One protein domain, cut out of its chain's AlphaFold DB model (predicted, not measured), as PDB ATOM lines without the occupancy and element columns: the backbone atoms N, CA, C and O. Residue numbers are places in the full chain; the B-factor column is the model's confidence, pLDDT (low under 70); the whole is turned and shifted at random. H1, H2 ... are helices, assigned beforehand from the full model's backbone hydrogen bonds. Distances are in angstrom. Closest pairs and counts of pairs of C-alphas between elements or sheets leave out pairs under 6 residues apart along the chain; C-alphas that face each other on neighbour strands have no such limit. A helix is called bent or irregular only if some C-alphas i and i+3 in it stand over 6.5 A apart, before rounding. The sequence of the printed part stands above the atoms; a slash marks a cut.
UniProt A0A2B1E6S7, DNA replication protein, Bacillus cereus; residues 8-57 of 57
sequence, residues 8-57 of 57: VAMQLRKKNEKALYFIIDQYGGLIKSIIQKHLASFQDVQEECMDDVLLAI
ATOM      1  N   VAL A   8      10.134   7.769  46.501       98.12
ATOM      2  CA  VAL A   8       9.209   7.888  45.363       98.12
ATOM      3  C   VAL A   8       8.849   6.526  44.771       98.12
ATOM      4  O   VAL A   8       7.668   6.219  44.635       98.12
ATOM      5  N   ALA A   9       9.827   5.645  44.545       98.00
ATOM      6  CA  ALA A   9       9.589   4.318  43.970       98.00
ATOM      7  C   ALA A   9       8.696   3.437  44.862       98.00
ATOM      8  O   ALA A   9       7.795   2.746  44.384       98.00
ATOM      9  N   MET A  10       8.901   3.483  46.182       98.31
ATOM     10  CA  MET A  10       8.029   2.786  47.130       98.31
ATOM     11  C   MET A  10       6.606   3.359  47.094       98.31
ATOM     12  O   MET A  10       5.639   2.610  47.226       98.31
ATOM     13  N   GLN A  11       6.463   4.677  46.964       98.25
ATOM     14  CA  GLN A  11       5.164   5.347  46.991       98.25
ATOM     15  C   GLN A  11       4.378   5.154  45.689       98.25
ATOM     16  O   GLN A  11       3.169   4.938  45.764       98.25
ATOM     17  N   LEU A  12       5.055   5.094  44.539       97.81
ATOM     18  CA  LEU A  12       4.466   4.667  43.263       97.81
ATOM     19  C   LEU A  12       3.882   3.254  43.373       97.81
ATOM     20  O   LEU A  12       2.708   3.044  43.086       97.81
ATOM     21  N   ARG A  13       4.635   2.298  43.938       97.50
ATOM     22  CA  ARG A  13       4.135   0.927  44.184       97.50
ATOM     23  C   ARG A  13       2.915   0.879  45.109       97.50
ATOM     24  O   ARG A  13       2.102  -0.035  45.007       97.50
ATOM     25  N   LYS A  14       2.781   1.854  46.013       97.50
ATOM     26  CA  LYS A  14       1.613   2.020  46.894       97.50
ATOM     27  C   LYS A  14       0.454   2.773  46.230       97.50
ATOM     28  O   LYS A  14      -0.526   3.050  46.913       97.50
ATOM     29  N   LYS A  15       0.556   3.097  44.936       95.31
ATOM     30  CA  LYS A  15      -0.417   3.893  44.172       95.31
ATOM     31  C   LYS A  15      -0.695   5.264  44.798       95.31
ATOM     32  O   LYS A  15      -1.815   5.759  44.768       95.31
ATOM     33  N   ASN A  16       0.318   5.872  45.415       97.19
ATOM     34  CA  ASN A  16       0.195   7.216  45.963       97.19
ATOM     35  C   ASN A  16       0.394   8.245  44.843       97.19
ATOM     36  O   ASN A  16       1.523   8.473  44.416       97.19
ATOM     37  N   GLU A  17      -0.682   8.905  44.420       95.81
ATOM     38  CA  GLU A  17      -0.679   9.899  43.332       95.81
ATOM     39  C   GLU A  17       0.333  11.034  43.547       95.81
ATOM     40  O   GLU A  17       0.934  11.525  42.596       95.81
ATOM     41  N   LYS A  18       0.628  11.403  44.804       97.50
ATOM     42  CA  LYS A  18       1.661  12.410  45.120       97.50
ATOM     43  C   LYS A  18       3.048  12.010  44.618       97.50
ATOM     44  O   LYS A  18       3.879  12.884  44.393       97.50
ATOM     45  N   ALA A  19       3.308  10.712  44.469       97.94
ATOM     46  CA  ALA A  19       4.555  10.214  43.910       97.94
ATOM     47  C   ALA A  19       4.624  10.406  42.394       97.94
ATOM     48  O   ALA A  19       5.681  10.775  41.898       97.94
ATOM     49  N   LEU A  20       3.503  10.253  41.682       97.19
ATOM     50  CA  LEU A  20       3.434  10.558  40.254       97.19
ATOM     51  C   LEU A  20       3.644  12.060  40.005       97.19
ATOM     52  O   LEU A  20       4.465  12.424  39.169       97.19
ATOM     53  N   TYR A  21       3.015  12.931  40.804       97.50
ATOM     54  CA  TYR A  21       3.273  14.378  40.739       97.50
ATOM     55  C   TYR A  21       4.753  14.723  40.965       97.50
ATOM     56  O   TYR A  21       5.311  15.534  40.235       97.50
ATOM     57  N   PHE A  22       5.415  14.064  41.923       98.19
ATOM     58  CA  PHE A  22       6.854  14.245  42.138       98.19
ATOM     59  C   PHE A  22       7.681  13.861  40.901       98.19
ATOM     60  O   PHE A  22       8.622  14.575  40.564       98.19
ATOM     61  N   ILE A  23       7.337  12.764  40.212       98.06
ATOM     62  CA  ILE A  23       8.020  12.361  38.973       98.06
ATOM     63  C   ILE A  23       7.854  13.421  37.884       98.06
ATOM     64  O   ILE A  23       8.836  13.779  37.237       98.06
ATOM     65  N   ILE A  24       6.639  13.940  37.700       97.75
ATOM     66  CA  ILE A  24       6.359  14.973  36.698       97.75
ATOM     67  C   ILE A  24       7.168  16.240  37.005       97.75
ATOM     68  O   ILE A  24       7.870  16.740  36.127       97.75
ATOM     69  N   ASP A  25       7.149  16.711  38.253       97.81
ATOM     70  CA  ASP A  25       7.839  17.943  38.650       97.81
ATOM     71  C   ASP A  25       9.369  17.825  38.578       97.81
ATOM     72  O   ASP A  25      10.042  18.769  38.168       97.81
ATOM     73  N   GLN A  26       9.941  16.689  38.998       97.62
ATOM     74  CA  GLN A  26      11.400  16.523  39.064       97.62
ATOM     75  C   GLN A  26      12.009  16.002  37.762       97.62
ATOM     76  O   GLN A  26      13.097  16.429  37.376       97.62
ATOM     77  N   TYR A  27      11.326  15.088  37.073       97.69
ATOM     78  CA  TYR A  27      11.872  14.379  35.912       97.69
ATOM     79  C   TYR A  27      11.128  14.669  34.607       97.69
ATOM     80  O   TYR A  27      11.634  14.295  33.550       97.69
ATOM     81  N   GLY A  28       9.994  15.380  34.620       97.94
ATOM     82  CA  GLY A  28       9.211  15.657  33.410       97.94
ATOM     83  C   GLY A  28      10.017  16.356  32.308       97.94
ATOM     84  O   GLY A  28       9.941  15.976  31.143       97.94
ATOM     85  N   GLY A  29      10.880  17.311  32.674       98.19
ATOM     86  CA  GLY A  29      11.788  17.973  31.728       98.19
ATOM     87  C   GLY A  29      12.840  17.035  31.118       98.19
ATOM     88  O   GLY A  29      13.140  17.129  29.924       98.19
ATOM     89  N   LEU A  30      13.373  16.100  31.912       98.44
ATOM     90  CA  LEU A  30      14.314  15.084  31.435       98.44
ATOM     91  C   LEU A  30      13.625  14.111  30.471       98.44
ATOM     92  O   LEU A  30      14.150  13.865  29.387       98.44
ATOM     93  N   ILE A  31      12.439  13.613  30.834       98.44
ATOM     94  CA  ILE A  31      11.633  12.723  29.987       98.44
ATOM     95  C   ILE A  31      11.322  13.421  28.658       98.44
ATOM     96  O   ILE A  31      11.634  12.882  27.596       98.44
ATOM     97  N   LYS A  32      10.830  14.666  28.704       98.31
ATOM     98  CA  LYS A  32      10.541  15.466  27.506       98.31
ATOM     99  C   LYS A  32      11.773  15.661  26.619       98.31
ATOM    100  O   LYS A  32      11.676  15.520  25.405       98.31
ATOM    101  N   SER A  33      12.943  15.917  27.206       98.56
ATOM    102  CA  SER A  33      14.197  16.075  26.449       98.56
ATOM    103  C   SER A  33      14.629  14.777  25.754       98.56
ATOM    104  O   SER A  33      15.131  14.812  24.630       98.56
ATOM    105  N   ILE A  34      14.428  13.622  26.400       98.56
ATOM    106  CA  ILE A  34      14.693  12.304  25.805       98.56
ATOM    107  C   ILE A  34      13.739  12.062  24.630       98.56
ATOM    108  O   ILE A  34      14.201  11.724  23.539       98.56
ATOM    109  N   ILE A  35      12.438  12.298  24.819       98.56
ATOM    110  CA  ILE A  35      11.423  12.163  23.763       98.56
ATOM    111  C   ILE A  35      11.774  13.062  22.574       98.56
ATOM    112  O   ILE A  35      11.888  12.578  21.452       98.56
ATOM    113  N   GLN A  36      12.053  14.344  22.814       98.38
ATOM    114  CA  GLN A  36      12.443  15.300  21.774       98.38
ATOM    115  C   GLN A  36      13.701  14.875  21.017       98.38
ATOM    116  O   GLN A  36      13.774  15.040  19.802       98.38
ATOM    117  N   LYS A  37      14.693  14.309  21.712       98.31
ATOM    118  CA  LYS A  37      15.924  13.815  21.084       98.31
ATOM    119  C   LYS A  37      15.661  12.629  20.156       98.31
ATOM    120  O   LYS A  37      16.265  12.560  19.088       98.31
ATOM    121  N   HIS A  38      14.806  11.692  20.560       98.25
ATOM    122  CA  HIS A  38      14.543  10.466  19.800       98.25
ATOM    123  C   HIS A  38      13.454  10.626  18.730       98.25
ATOM    124  O   HIS A  38      13.517   9.958  17.702       98.25
ATOM    125  N   LEU A  39      12.502  11.538  18.934       97.94
ATOM    126  CA  LEU A  39      11.380  11.824  18.036       97.94
ATOM    127  C   LEU A  39      11.480  13.229  17.426       97.94
ATOM    128  O   LEU A  39      10.467  13.862  17.139       97.94
ATOM    129  N   ALA A  40      12.698  13.736  17.209       97.31
ATOM    130  CA  ALA A  40      12.933  15.103  16.729       97.31
ATOM    131  C   ALA A  40      12.175  15.434  15.426       97.31
ATOM    132  O   ALA A  40      11.704  16.558  15.251       97.31
ATOM    133  N   SER A  41      12.040  14.451  14.529       98.38
ATOM    134  CA  SER A  41      11.325  14.577  13.248       98.38
ATOM    135  C   SER A  41       9.815  14.322  13.331       98.38
ATOM    136  O   SER A  41       9.128  14.562  12.345       98.38
ATOM    137  N   PHE A  42       9.303  13.855  14.473       97.94
ATOM    138  CA  PHE A  42       7.901  13.476  14.684       97.94
ATOM    139  C   PHE A  42       7.309  14.305  15.832       97.94
ATOM    140  O   PHE A  42       7.027  13.789  16.908       97.94
ATOM    141  N   GLN A  43       7.229  15.625  15.649       96.62
ATOM    142  CA  GLN A  43       6.833  16.562  16.714       96.62
ATOM    143  C   GLN A  43       5.386  16.374  17.180       96.62
ATOM    144  O   GLN A  43       5.082  16.578  18.350       96.62
ATOM    145  N   ASP A  44       4.516  15.966  16.264       97.75
ATOM    146  CA  ASP A  44       3.090  15.730  16.459       97.75
ATOM    147  C   ASP A  44       2.787  14.595  17.445       97.75
ATOM    148  O   ASP A  44       1.787  14.671  18.152       97.75
ATOM    149  N   VAL A  45       3.673  13.601  17.564       98.06
ATOM    150  CA  VAL A  45       3.496  12.461  18.485       98.06
ATOM    151  C   VAL A  45       4.255  12.617  19.807       98.06
ATOM    152  O   VAL A  45       4.184  11.745  20.666       98.06
ATOM    153  N   GLN A  46       5.023  13.698  20.001       98.25
ATOM    154  CA  GLN A  46       5.858  13.848  21.204       98.25
ATOM    155  C   GLN A  46       5.033  14.014  22.480       98.25
ATOM    156  O   GLN A  46       5.412  13.473  23.517       98.25
ATOM    157  N   GLU A  47       3.930  14.761  22.414       97.75
ATOM    158  CA  GLU A  47       3.049  14.964  23.569       97.75
ATOM    159  C   GLU A  47       2.274  13.674  23.892       97.75
ATOM    160  O   GLU A  47       2.261  13.260  25.045       97.75
ATOM    161  N   GLU A  48       1.764  12.956  22.883       98.31
ATOM    162  CA  GLU A  48       1.151  11.629  23.080       98.31
ATOM    163  C   GLU A  48       2.149  10.634  23.698       98.31
ATOM    164  O   GLU A  48       1.839   9.949  24.668       98.31
ATOM    165  N   CYS A  49       3.394  10.617  23.213       98.38
ATOM    166  CA  CYS A  49       4.447   9.778  23.782       98.38
ATOM    167  C   CYS A  49       4.763  10.145  25.244       98.38
ATOM    168  O   CYS A  49       5.059   9.260  26.047       98.38
ATOM    169  N   MET A  50       4.708  11.431  25.606       98.06
ATOM    170  CA  MET A  50       4.876  11.870  26.993       98.06
ATOM    171  C   MET A  50       3.745  11.331  27.875       98.06
ATOM    172  O   MET A  50       4.021  10.798  28.953       98.06
ATOM    173  N   ASP A  51       2.502  11.436  27.405       97.75
ATOM    174  CA  ASP A  51       1.328  10.925  28.110       97.75
ATOM    175  C   ASP A  51       1.419   9.407  28.305       97.75
ATOM    176  O   ASP A  51       1.262   8.927  29.429       97.75
ATOM    177  N   ASP A  52       1.779   8.654  27.262       97.94
ATOM    178  CA  ASP A  52       1.975   7.201  27.325       97.94
ATOM    179  C   ASP A  52       3.062   6.800  28.332       97.94
ATOM    180  O   ASP A  52       2.891   5.855  29.107       97.94
ATOM    181  N   VAL A  53       4.186   7.528  28.355       97.62
ATOM    182  CA  VAL A  53       5.270   7.281  29.315       97.62
ATOM    183  C   VAL A  53       4.792   7.517  30.743       97.62
ATOM    184  O   VAL A  53       5.073   6.695  31.613       97.62
ATOM    185  N   LEU A  54       4.074   8.611  31.004       96.81
ATOM    186  CA  LEU A  54       3.562   8.911  32.341       96.81
ATOM    187  C   LEU A  54       2.454   7.942  32.775       96.81
ATOM    188  O   LEU A  54       2.400   7.591  33.950       96.81
ATOM    189  N   LEU A  55       1.607   7.483  31.849       96.06
ATOM    190  CA  LEU A  55       0.561   6.486  32.105       96.06
ATOM    191  C   LEU A  55       1.122   5.093  32.416       96.06
ATOM    192  O   LEU A  55       0.472   4.311  33.110       96.06
ATOM    193  N   ALA A  56       2.309   4.768  31.901       95.62
ATOM    194  CA  ALA A  56       2.971   3.489  32.143       95.62
ATOM    195  C   ALA A  56       3.660   3.386  33.521       95.62
ATOM    196  O   ALA A  56       4.075   2.287  33.903       95.62
ATOM    197  N   ILE A  57       3.813   4.505  34.242       93.56
ATOM    198  CA  ILE A  57       4.445   4.596  35.574       93.56
ATOM    199  C   ILE A  57       3.449   4.246  36.685       93.56
ATOM    200  O   ILE A  57       3.840   3.456  37.579       93.56
TER     201      ILE A  57
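AT A GLANCE: This is residues 8 to 57 of the 57 residues of the protein "DNA replication protein" of Bacillus cereus (UniProt A0A2B1E6S7). A long helix, H2, bent between its two arms H2a and H2b, forms one side of a slender rod, and H3 folds back from its far end and packs on H2b. At the opposite end of the rod the short H1 packs on H2a. The printed part has 50 residues with three named helices, H1, H2 and H3 along the chain, and no named strand; the class is all helix. It is only just loose, close to compact, with a radius of gyration of the C-alphas of 12.0 A, and it spans 37 by 16 by 12 A.

IN THESE COORDINATES: Begin with H2, residues 17 to 38, which was assigned as one helix by its hydrogen bonds but is bent: C-alphas 26 and 29 are 7.5 A apart. Find C-alpha 17 at (-0.679, 9.899, 43.332); from there the arm H2a, residues 17 to 26, runs 14.4 A. The arm H2b, residues 29 to 38, is also 14.4 A long and ends with C-alpha 38 at (14.543, 10.466, 19.800). Residues 27 and 28 belong to neither arm. Further on, H3 takes residues 43 to 55 and runs 19.4 A to C-alpha 55 at (0.561, 6.486, 32.105). H3 is irregular, with C-alphas 44 and 47 at 7.2 A. Look before H2 for H1, residues 8 to 13.

HOW THE PARTS SIT: Start at the bend, where the lines of H2a and H2b stand at a steep tilt of 66 degrees. H2b and H3 touch, and their closest C-alphas, those of Ile 35 and Gln 46, are 6.4 A apart. These two run opposite ways at a steep tilt of 49 degrees. H2a and H3 are close but not clearly touching, with the C-alphas of Ile 24 and Leu 54 closest at 8.0 A. Now look at H1 and H2a, a helical hairpin: they touch, closest at the C-alphas of Val 8 and Ala 19, 5.4 A apart. They run opposite ways at 37 degrees, a tilt only just steep. H1 is apart from H2b and from H3. In H1, H2a and H2b every O i to N i+4 pair is within hydrogen-bond range; in H3, 7 of 9 are.

THE WHOLE: For the length of the rod, look from Lys 14 to Ser 41, whose C-alphas are the two farthest apart at 37.2 A. The C-alphas of Val 8 and Ile 57, the first and last printed, are 11.4 A apart. Both links, residues 14 to 16 and residues 39 to 42, are tight. The printed part has no cut and ends at residue 57, the chain's last. The mean pLDDT of the printed part is 97.7, and no printed residue is under 70.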